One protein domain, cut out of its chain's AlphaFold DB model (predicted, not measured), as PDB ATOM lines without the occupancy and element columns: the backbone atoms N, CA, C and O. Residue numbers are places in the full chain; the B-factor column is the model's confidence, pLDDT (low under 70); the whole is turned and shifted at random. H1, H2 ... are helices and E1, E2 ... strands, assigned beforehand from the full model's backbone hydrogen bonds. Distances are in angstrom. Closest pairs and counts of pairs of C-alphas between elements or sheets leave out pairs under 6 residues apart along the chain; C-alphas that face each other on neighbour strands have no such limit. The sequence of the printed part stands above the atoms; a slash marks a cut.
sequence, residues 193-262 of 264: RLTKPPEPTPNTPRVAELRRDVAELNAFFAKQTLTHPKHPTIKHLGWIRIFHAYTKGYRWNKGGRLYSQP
ATOM      1  N   ARG A 193     -40.088 -17.902  16.353       89.44
ATOM      2  CA  ARG A 193     -38.666 -17.567  16.239       89.44
ATOM      3  C   ARG A 193     -37.824 -18.784  15.935       89.44
ATOM      4  O   ARG A 193     -37.813 -19.752  16.699       89.44
ATOM      5  N   LEU A 194     -37.047 -18.683  14.870       86.06
ATOM      6  CA  LEU A 194     -35.876 -19.514  14.681       86.06
ATOM      7  C   LEU A 194     -34.696 -18.876  15.405       86.06
ATOM      8  O   LEU A 194     -34.405 -17.704  15.219       86.06
ATOM      9  N   THR A 195     -34.041 -19.638  16.272       80.38
ATOM     10  CA  THR A 195     -32.855 -19.139  16.993       80.38
ATOM     11  C   THR A 195     -31.612 -19.973  16.721       80.38
ATOM     12  O   THR A 195     -30.503 -19.492  16.937       80.38
ATOM     13  N   LYS A 196     -31.780 -21.224  16.267       77.00
ATOM     14  CA  LYS A 196     -30.691 -22.090  15.801       77.00
ATOM     15  C   LYS A 196     -31.172 -22.945  14.617       77.00
ATOM     16  O   LYS A 196     -32.067 -23.770  14.849       77.00
ATOM     17  N   PRO A 197     -30.578 -22.804  13.413       76.44
ATOM     18  CA  PRO A 197     -29.515 -21.843  13.045       76.44
ATOM     19  C   PRO A 197     -29.966 -20.368  13.164       76.44
ATOM     20  O   PRO A 197     -31.170 -20.131  13.222       76.44
ATOM     21  N   PRO A 198     -29.048 -19.383  13.275       71.38
ATOM     22  CA  PRO A 198     -29.384 -17.963  13.449       71.38
ATOM     23  C   PRO A 198     -29.811 -17.317  12.118       71.38
ATOM     24  O   PRO A 198     -29.217 -16.349  11.653       71.38
ATOM     25  N   GLU A 199     -30.828 -17.889  11.484       80.31
ATOM     26  CA  GLU A 199     -31.424 -17.390  10.246       80.31
ATOM     27  C   GLU A 199     -32.745 -16.674  10.559       80.31
ATOM     28  O   GLU A 199     -33.413 -17.023  11.541       80.31
ATOM     29  N   PRO A 200     -33.171 -15.701   9.731       82.31
ATOM     30  CA  PRO A 200     -34.507 -15.135   9.838       82.31
ATOM     31  C   PRO A 200     -35.573 -16.233   9.796       82.31
ATOM     32  O   PRO A 200     -35.487 -17.159   8.986       82.31
ATOM     33  N   THR A 201     -36.609 -16.124  10.634       85.81
ATOM     34  CA  THR A 201     -37.752 -17.037  10.548       85.81
ATOM     35  C   THR A 201     -38.396 -16.896   9.159       85.81
ATOM     36  O   THR A 201     -38.910 -15.823   8.837       85.81
ATOM     37  N   PRO A 202     -38.419 -17.949   8.325       85.88
ATOM     38  CA  PRO A 202     -38.966 -17.859   6.982       85.88
ATOM     39  C   PRO A 202     -40.488 -17.718   7.021       85.88
ATOM     40  O   PRO A 202     -41.171 -18.324   7.849       85.88
ATOM     41  N   ASN A 203     -41.042 -16.970   6.072       86.94
ATOM     42  CA  ASN A 203     -42.485 -16.798   5.943       86.94
ATOM     43  C   ASN A 203     -43.104 -17.851   5.008       86.94
ATOM     44  O   ASN A 203     -43.552 -17.540   3.910       86.94
ATOM     45  N   THR A 204     -43.082 -19.119   5.423       89.56
ATOM     46  CA  THR A 204     -43.739 -20.213   4.678       89.56
ATOM     47  C   THR A 204     -45.204 -20.374   5.111       89.56
ATOM     48  O   THR A 204     -45.523 -20.003   6.244       89.56
ATOM     49  N   PRO A 205     -46.087 -20.993   4.296       91.44
ATOM     50  CA  PRO A 205     -47.479 -21.251   4.685       91.44
ATOM     51  C   PRO A 205     -47.606 -21.964   6.038       91.44
ATOM     52  O   PRO A 205     -48.403 -21.567   6.885       91.44
ATOM     53  N   ARG A 206     -46.728 -22.942   6.299       90.00
ATOM     54  CA  ARG A 206     -46.707 -23.667   7.573       90.00
ATOM     55  C   ARG A 206     -46.321 -22.782   8.760       90.00
ATOM     56  O   ARG A 206     -46.887 -22.915   9.838       90.00
ATOM     57  N   VAL A 207     -45.360 -21.875   8.590       90.44
ATOM     58  CA  VAL A 207     -44.990 -20.926   9.655       90.44
ATOM     59  C   VAL A 207     -46.107 -19.901   9.877       90.44
ATOM     60  O   VAL A 207     -46.356 -19.514  11.016       90.44
ATOM     61  N   ALA A 208     -46.820 -19.495   8.824       92.12
ATOM     62  CA  ALA A 208     -47.982 -18.617   8.941       92.12
ATOM     63  C   ALA A 208     -49.147 -19.278   9.702       92.12
ATOM     64  O   ALA A 208     -49.779 -18.618  10.523       92.12
ATOM     65  N   GLU A 209     -49.404 -20.574   9.495       92.81
ATOM     66  CA  GLU A 209     -50.310 -21.364  10.351       92.81
ATOM     67  C   GLU A 209     -49.868 -21.332  11.812       92.81
ATOM     68  O   GLU A 209     -50.635 -20.905  12.663       92.81
ATOM     69  N   LEU A 210     -48.601 -21.651  12.097       93.75
ATOM     70  CA  LEU A 210     -48.093 -21.628  13.472       93.75
ATOM     71  C   LEU A 210     -48.223 -20.247  14.136       93.75
ATOM     72  O   LEU A 210     -48.492 -20.171  15.334       93.75
ATOM     73  N   ARG A 211     -48.036 -19.152  13.385       94.50
ATOM     74  CA  ARG A 211     -48.283 -17.794  13.898       94.50
ATOM     75  C   ARG A 211     -49.746 -17.598  14.284       94.50
ATOM     76  O   ARG A 211     -49.994 -17.024  15.340       94.50
ATOM     77  N   ARG A 212     -50.686 -18.076  13.462       94.56
ATOM     78  CA  ARG A 212     -52.124 -18.030  13.768       94.56
ATOM     79  C   ARG A 212     -52.452 -18.864  15.003       94.56
ATOM     80  O   ARG A 212     -53.074 -18.324  15.908       94.56
ATOM     81  N   ASP A 213     -51.934 -20.088  15.098       94.88
ATOM     82  CA  ASP A 213     -52.150 -20.965  16.258       94.88
ATOM     83  C   ASP A 213     -51.673 -20.306  17.564       94.88
ATOM     84  O   ASP A 213     -52.363 -20.317  18.582       94.88
ATOM     85  N   VAL A 214     -50.473 -19.707  17.553       95.25
ATOM     86  CA  VAL A 214     -49.932 -19.015  18.735       95.25
ATOM     87  C   VAL A 214     -50.713 -17.733  19.036       95.25
ATOM     88  O   VAL A 214     -50.920 -17.416  20.206       95.25
ATOM     89  N   ALA A 215     -51.174 -17.003  18.019       94.88
ATOM     90  CA  ALA A 215     -52.021 -15.828  18.215       94.88
ATOM     91  C   ALA A 215     -53.382 -16.195  18.828       94.88
ATOM     92  O   ALA A 215     -53.825 -15.522  19.757       94.88
ATOM     93  N   GLU A 216     -54.013 -17.276  18.367       96.00
ATOM     94  CA  GLU A 216     -55.264 -17.798  18.923       96.00
ATOM     95  C   GLU A 216     -55.078 -18.257  20.372       96.00
ATOM     96  O   GLU A 216     -55.854 -17.871  21.249       96.00
ATOM     97  N   LEU A 217     -53.991 -18.985  20.656       94.81
ATOM     98  CA  LEU A 217     -53.622 -19.369  22.016       94.81
ATOM     99  C   LEU A 217     -53.474 -18.141  22.925       94.81
ATOM    100  O   LEU A 217     -54.002 -18.120  24.035       94.81
ATOM    101  N   ASN A 218     -52.785 -17.099  22.455       94.75
ATOM    102  CA  ASN A 218     -52.618 -15.861  23.213       94.75
ATOM    103  C   ASN A 218     -53.951 -15.140  23.429       94.75
ATOM    104  O   ASN A 218     -54.210 -14.673  24.535       94.75
ATOM    105  N   ALA A 219     -54.824 -15.096  22.419       93.62
ATOM    106  CA  ALA A 219     -56.157 -14.510  22.540       93.62
ATOM    107  C   ALA A 219     -57.048 -15.281  23.530       93.62
ATOM    108  O   ALA A 219     -57.862 -14.676  24.231       93.62
ATOM    109  N   PHE A 220     -56.892 -16.603  23.613       93.50
ATOM    110  CA  PHE A 220     -57.561 -17.428  24.613       93.50
ATOM    111  C   PHE A 220     -57.049 -17.123  26.029       93.50
ATOM    112  O   PHE A 220     -57.852 -16.850  26.923       93.50
ATOM    113  N   PHE A 221     -55.726 -17.109  26.232       90.25
ATOM    114  CA  PHE A 221     -55.117 -16.847  27.542       90.25
ATOM    115  C   PHE A 221     -55.303 -15.408  28.029       90.25
ATOM    116  O   PHE A 221     -55.409 -15.197  29.232       90.25
ATOM    117  N   ALA A 222     -55.422 -14.432  27.126       88.69
ATOM    118  CA  ALA A 222     -55.698 -13.039  27.481       88.69
ATOM    119  C   ALA A 222     -57.032 -12.851  28.232       88.69
ATOM    120  O   ALA A 222     -57.228 -11.835  28.890       88.69
ATOM    121  N   LYS A 223     -57.948 -13.827  28.147       91.50
ATOM    122  CA  LYS A 223     -59.234 -13.828  28.863       91.50
ATOM    123  C   LYS A 223     -59.147 -14.451  30.260       91.50
ATOM    124  O   LYS A 223     -60.133 -14.428  30.987       91.50
ATOM    125  N   GLN A 224     -58.014 -15.055  30.611       88.88
ATOM    126  CA  GLN A 224     -57.833 -15.815  31.846       88.88
ATOM    127  C   GLN A 224     -57.078 -14.978  32.884       88.88
ATOM    128  O   GLN A 224     -56.125 -14.274  32.556       88.88
ATOM    129  N   THR A 225     -57.449 -15.104  34.158       85.12
ATOM    130  CA  THR A 225     -56.654 -14.571  35.272       85.12
ATOM    131  C   THR A 225     -55.753 -15.674  35.806       85.12
ATOM    132  O   THR A 225     -56.230 -16.686  36.316       85.12
ATOM    133  N   LEU A 226     -54.440 -15.495  35.682       83.50
ATOM    134  CA  LEU A 226     -53.469 -16.447  36.210       83.50
ATOM    135  C   LEU A 226     -53.174 -16.122  37.678       83.50
ATOM    136  O   LEU A 226     -52.848 -14.984  38.008       83.50
ATOM    137  N   THR A 227     -53.218 -17.135  38.546       83.19
ATOM    138  CA  THR A 227     -52.898 -17.019  39.981       83.19
ATOM    139  C   THR A 227     -51.903 -18.096  40.415       83.19
ATOM    140  O   THR A 227     -52.007 -19.234  39.959       83.19
ATOM    141  N   HIS A 228     -50.960 -17.778  41.310       78.50
ATOM    142  CA  HIS A 228     -50.047 -18.767  41.901       78.50
ATOM    143  C   HIS A 228     -50.001 -18.617  43.430       78.50
ATOM    144  O   HIS A 228     -49.756 -17.511  43.908       78.50
ATOM    145  N   PRO A 229     -50.141 -19.707  44.213       76.06
ATOM    146  CA  PRO A 229     -50.218 -19.626  45.677       76.06
ATOM    147  C   PRO A 229     -49.021 -18.944  46.350       76.06
ATOM    148  O   PRO A 229     -49.180 -18.276  47.363       76.06
ATOM    149  N   LYS A 230     -47.814 -19.111  45.794       70.88
ATOM    150  CA  LYS A 230     -46.571 -18.522  46.334       70.88
ATOM    151  C   LYS A 230     -46.105 -17.259  45.605       70.88
ATOM    152  O   LYS A 230     -45.142 -16.638  46.029       70.88
ATOM    153  N   HIS A 231     -46.737 -16.918  44.481       65.69
ATOM    154  CA  HIS A 231     -46.328 -15.789  43.644       65.69
ATOM    155  C   HIS A 231     -47.575 -14.961  43.328       65.69
ATOM    156  O   HIS A 231     -48.255 -15.248  42.342       65.69
ATOM    157  N   PRO A 232     -47.903 -13.968  44.175       61.62
ATOM    158  CA  PRO A 232     -49.136 -13.192  44.040       61.62
ATOM    159  C   PRO A 232     -49.203 -12.417  42.716       61.62
ATOM    160  O   PRO A 232     -50.289 -12.110  42.237       61.62
ATOM    161  N   THR A 233     -48.058 -12.151  42.083       64.88
ATOM    162  CA  THR A 233     -47.959 -11.552  40.748       64.88
ATOM    163  C   THR A 233     -47.357 -12.542  39.751       64.88
ATOM    164  O   THR A 233     -46.159 -12.827  39.776       64.88
ATOM    165  N   ILE A 234     -48.176 -13.036  38.820       72.25
ATOM    166  CA  ILE A 234     -47.697 -13.778  37.647       72.25
ATOM    167  C   ILE A 234     -47.479 -12.799  36.496       72.25
ATOM    168  O   ILE A 234     -48.396 -12.104  36.069       72.25
ATOM    169  N   LYS A 235     -46.261 -12.785  35.950       75.88
ATOM    170  CA  LYS A 235     -45.923 -12.017  34.746       75.88
ATOM    171  C   LYS A 235     -46.095 -12.909  33.514       75.88
ATOM    172  O   LYS A 235     -45.199 -13.684  33.184       75.88
ATOM    173  N   HIS A 236     -47.244 -12.806  32.848       84.38
ATOM    174  CA  HIS A 236     -47.522 -13.490  31.584       84.38
ATOM    175  C   HIS A 236     -48.371 -12.605  30.666       84.38
ATOM    176  O   HIS A 236     -49.492 -12.246  31.004       84.38
ATOM    177  N   LEU A 237     -47.831 -12.274  29.498       85.81
ATOM    178  CA  LEU A 237     -48.521 -11.574  28.416       85.81
ATOM    179  C   LEU A 237     -49.022 -12.521  27.327       85.81
ATOM    180  O   LEU A 237     -49.920 -12.177  26.564       85.81
ATOM    181  N   GLY A 238     -48.382 -13.678  27.199       90.38
ATOM    182  CA  GLY A 238     -48.645 -14.622  26.132       90.38
ATOM    183  C   GLY A 238     -47.452 -15.521  25.855       90.38
ATOM    184  O   GLY A 238     -46.422 -15.497  26.533       90.38
ATOM    185  N   TRP A 239     -47.605 -16.328  24.825       93.31
ATOM    186  CA  TRP A 239     -46.668 -17.327  24.367       93.31
ATOM    187  C   TRP A 239     -45.989 -16.891  23.076       93.31
ATOM    188  O   TRP A 239     -46.591 -16.280  22.192       93.31
ATOM    189  N   ILE A 240     -44.730 -17.292  22.944       93.62
ATOM    190  CA  ILE A 240     -44.029 -17.365  21.661       93.62
ATOM    191  C   ILE A 240     -43.526 -18.789  21.457       93.62
ATOM    192  O   ILE A 240     -43.202 -19.477  22.428       93.62
ATOM    193  N   ARG A 241     -43.408 -19.239  20.208       92.75
ATOM    194  CA  ARG A 241     -42.803 -20.537  19.894       92.75
ATOM    195  C   ARG A 241     -41.385 -20.335  19.387       92.75
ATOM    196  O   ARG A 241     -41.169 -19.654  18.386       92.75
ATOM    197  N   ILE A 242     -40.417 -20.949  20.062       90.56
ATOM    198  CA  ILE A 242     -39.005 -20.850  19.688       90.56
ATOM    199  C   ILE A 242     -38.475 -22.211  19.258       90.56
ATOM    200  O   ILE A 242     -38.564 -23.197  19.996       90.56
ATOM    201  N   PHE A 243     -37.874 -22.234  18.074       89.44
ATOM    202  CA  PHE A 243     -37.190 -23.380  17.501       89.44
ATOM    203  C   PHE A 243     -35.680 -23.255  17.742       89.44
ATOM    204  O   PHE A 243     -35.016 -22.330  17.263       89.44
ATOM    205  N   HIS A 244     -35.150 -24.213  18.503       80.38
ATOM    206  CA  HIS A 244     -33.727 -24.465  18.690       80.38
ATOM    207  C   HIS A 244     -33.430 -25.802  17.982       80.38
ATOM    208  O   HIS A 244     -34.008 -26.805  18.384       80.38
ATOM    209  N   ALA A 245     -32.586 -25.829  16.944       73.44
ATOM    210  CA  ALA A 245     -32.261 -27.013  16.121       73.44
ATOM    211  C   ALA A 245     -33.283 -27.385  15.024       73.44
ATOM    212  O   ALA A 245     -33.551 -28.561  14.769       73.44
ATOM    213  N   TYR A 246     -33.828 -26.385  14.330       75.94
ATOM    214  CA  TYR A 246     -34.539 -26.647  13.077       75.94
ATOM    215  C   TYR A 246     -33.565 -27.152  12.003       75.94
ATOM    216  O   TYR A 246     -32.477 -26.606  11.831       75.94
ATOM    217  N   THR A 247     -33.991 -28.156  11.238       73.25
ATOM    218  CA  THR A 247     -33.364 -28.543   9.969       73.25
ATOM    219  C   THR A 247     -34.416 -28.454   8.866       73.25
ATOM    220  O   THR A 247     -35.601 -28.673   9.129       73.25
ATOM    221  N   LYS A 248     -34.021 -28.163   7.615       71.38
ATOM    222  CA  LYS A 248     -34.974 -28.053   6.487       71.38
ATOM    223  C   LYS A 248     -35.870 -29.296   6.345       71.38
ATOM    224  O   LYS A 248     -37.047 -29.172   6.011       71.38
ATOM    225  N   GLY A 249     -35.345 -30.479   6.675       71.00
ATOM    226  CA  GLY A 249     -36.088 -31.744   6.666       71.00
ATOM    227  C   GLY A 249     -37.223 -31.821   7.695       71.00
ATOM    228  O   GLY A 249     -38.187 -32.549   7.479       71.00
ATOM    229  N   TYR A 250     -37.165 -31.038   8.775       74.75
ATOM    230  CA  TYR A 250     -38.213 -30.994   9.796       74.75
ATOM    231  C   TYR A 250     -39.405 -30.127   9.423       74.75
ATOM    232  O   TYR A 250     -40.384 -30.161  10.150       74.75
ATOM    233  N   ARG A 251     -39.362 -29.343   8.336       76.50
ATOM    234  CA  ARG A 251     -40.538 -28.644   7.769       76.50
ATOM    235  C   ARG A 251     -41.471 -27.975   8.805       76.50
ATOM    236  O   ARG A 251     -42.679 -27.931   8.607       76.50
ATOM    237  N   TRP A 252     -40.928 -27.486   9.923       80.94
ATOM    238  CA  TRP A 252     -41.675 -26.876  11.035       80.94
ATOM    239  C   TRP A 252     -42.700 -27.793  11.726       80.94
ATOM    240  O   TRP A 252     -43.587 -27.311  12.428       80.94
ATOM    241  N   ASN A 253     -42.589 -29.111  11.549       76.69
ATOM    242  CA  ASN A 253     -43.441 -30.113  12.195       76.69
ATOM    243  C   ASN A 253     -42.785 -30.781  13.415       76.69
ATOM    244  O   ASN A 253     -43.465 -31.450  14.185       76.69
ATOM    245  N   LYS A 254     -41.475 -30.591  13.597       70.69
ATOM    246  CA  LYS A 254     -40.699 -31.111  14.723       70.69
ATOM    247  C   LYS A 254     -39.947 -29.983  15.414       70.69
ATOM    248  O   LYS A 254     -39.436 -29.065  14.771       70.69
ATOM    249  N   GLY A 255     -39.845 -30.097  16.735       69.75
ATOM    250  CA  GLY A 255     -39.253 -29.066  17.578       69.75
ATOM    251  C   GLY A 255     -40.173 -27.857  17.764       69.75
ATOM    252  O   GLY A 255     -41.323 -27.853  17.337       69.75
ATOM    253  N   GLY A 256     -39.651 -26.829  18.435       84.31
ATOM    254  CA  GLY A 256     -40.418 -25.636  18.789       84.31
ATOM    255  C   GLY A 256     -41.072 -25.767  20.160       84.31
ATOM    256  O   GLY A 256     -42.033 -26.509  20.325       84.31
ATOM    257  N   ARG A 257     -40.558 -25.039  21.153       90.12
ATOM    258  CA  ARG A 257     -41.154 -24.986  22.499       90.12
ATOM    259  C   ARG A 257     -41.892 -23.667  22.674       90.12
ATOM    260  O   ARG A 257     -41.433 -22.640  22.169       90.12
ATOM    261  N   LEU A 258     -43.026 -23.702  23.367       91.69
ATOM    262  CA  LEU A 258     -43.712 -22.490  23.800       91.69
ATOM    263  C   LEU A 258     -42.975 -21.900  25.003       91.69
ATOM    264  O   LEU A 258     -42.572 -22.621  25.913       91.69
ATOM    265  N   TYR A 259     -42.792 -20.588  24.987       89.69
ATOM    266  CA  TYR A 259     -42.185 -19.829  26.070       89.69
ATOM    267  C   TYR A 259     -43.114 -18.690  26.461       89.69
ATOM    268  O   TYR A 259     -43.526 -17.915  25.597       89.69
ATOM    269  N   SER A 260     -43.392 -18.583  27.759       88.38
ATOM    270  CA  SER A 260     -44.083 -17.438  28.347       88.38
ATOM    271  C   SER A 260     -43.280 -16.154  28.116       88.38
ATOM    272  O   SER A 260     -42.044 -16.173  28.162       88.38
ATOM    273  N   GLN A 261     -43.982 -15.056  27.854       85.69
ATOM    274  CA  GLN A 261     -43.446 -13.700  27.807       85.69
ATOM    275  C   GLN A 261     -44.017 -12.849  28.952       85.69
ATOM    276  O   GLN A 261     -45.201 -12.981  29.235       85.69
ATOM    277  N   PRO A 262     -43.233 -11.946  29.568       73.94
ATOM    278  CA  PRO A 262     -41.783 -11.844  29.415       73.94
ATOM    279  C   PRO A 262     -41.109 -13.140  29.889       73.94
ATOM    280  O   PRO A 262     -41.643 -13.848  30.742       73.94
TER     281      PRO A 262
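AT A GLANCE: This is residues 193 to 262 of the 264 residues of an uncharacterized protein of Bradyrhizobium sp. Leaf396 (UniProt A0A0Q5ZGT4). A narrow, staggered sheet of three strands has one long helix, H1, along one face, chiefly over E2, while residues 227 to 233 stick out at one end. The 70 printed residues include E1, H1, E2 and E3 in that order, under half in named elements: mixed, helices and strands. The mixed sheet runs E1 E2 E3; the whole is loose, a rod of 43 by 21 by 18 A, radius of gyration of the C-alphas 14.4 A.

HOW THE PARTS SIT: Start at E2, residues 238 to 244. E1, residues 193 to 196, is parallel to it; N 195 and O 243 are 3.0 A apart, within hydrogen-bond range. E3, residues 257 to 261, is antiparallel, a hairpin with E2; N 259 and O 240 are 2.8 A apart, within range. H1, residues 205 to 221, is on the sheet at a height of 9.1 A; its closest C-alphas to E2 are Asn 218 and Gly 238, 5.1 A. Every O i to N i+4 pair in H1 is within hydrogen-bond range. E1, H1, E2 form a strand-helix-strand unit, parallel neighbour strands with a helix between, its crossover left-handed.

IN THESE COORDINATES: Find C-alpha 205 at (-47.479, -21.251, 4.685); H1 runs 24.5 A from there. E2 spans 19.4 A, E1 9.2 A; E3, 12.7 A, ends at (-43.446, -13.700, 27.807).

THE WHOLE: The printed part has no cut; links H1 to E2 and E2 to E3 are long. Residues 231 to 233 and 255 have pLDDT under 70.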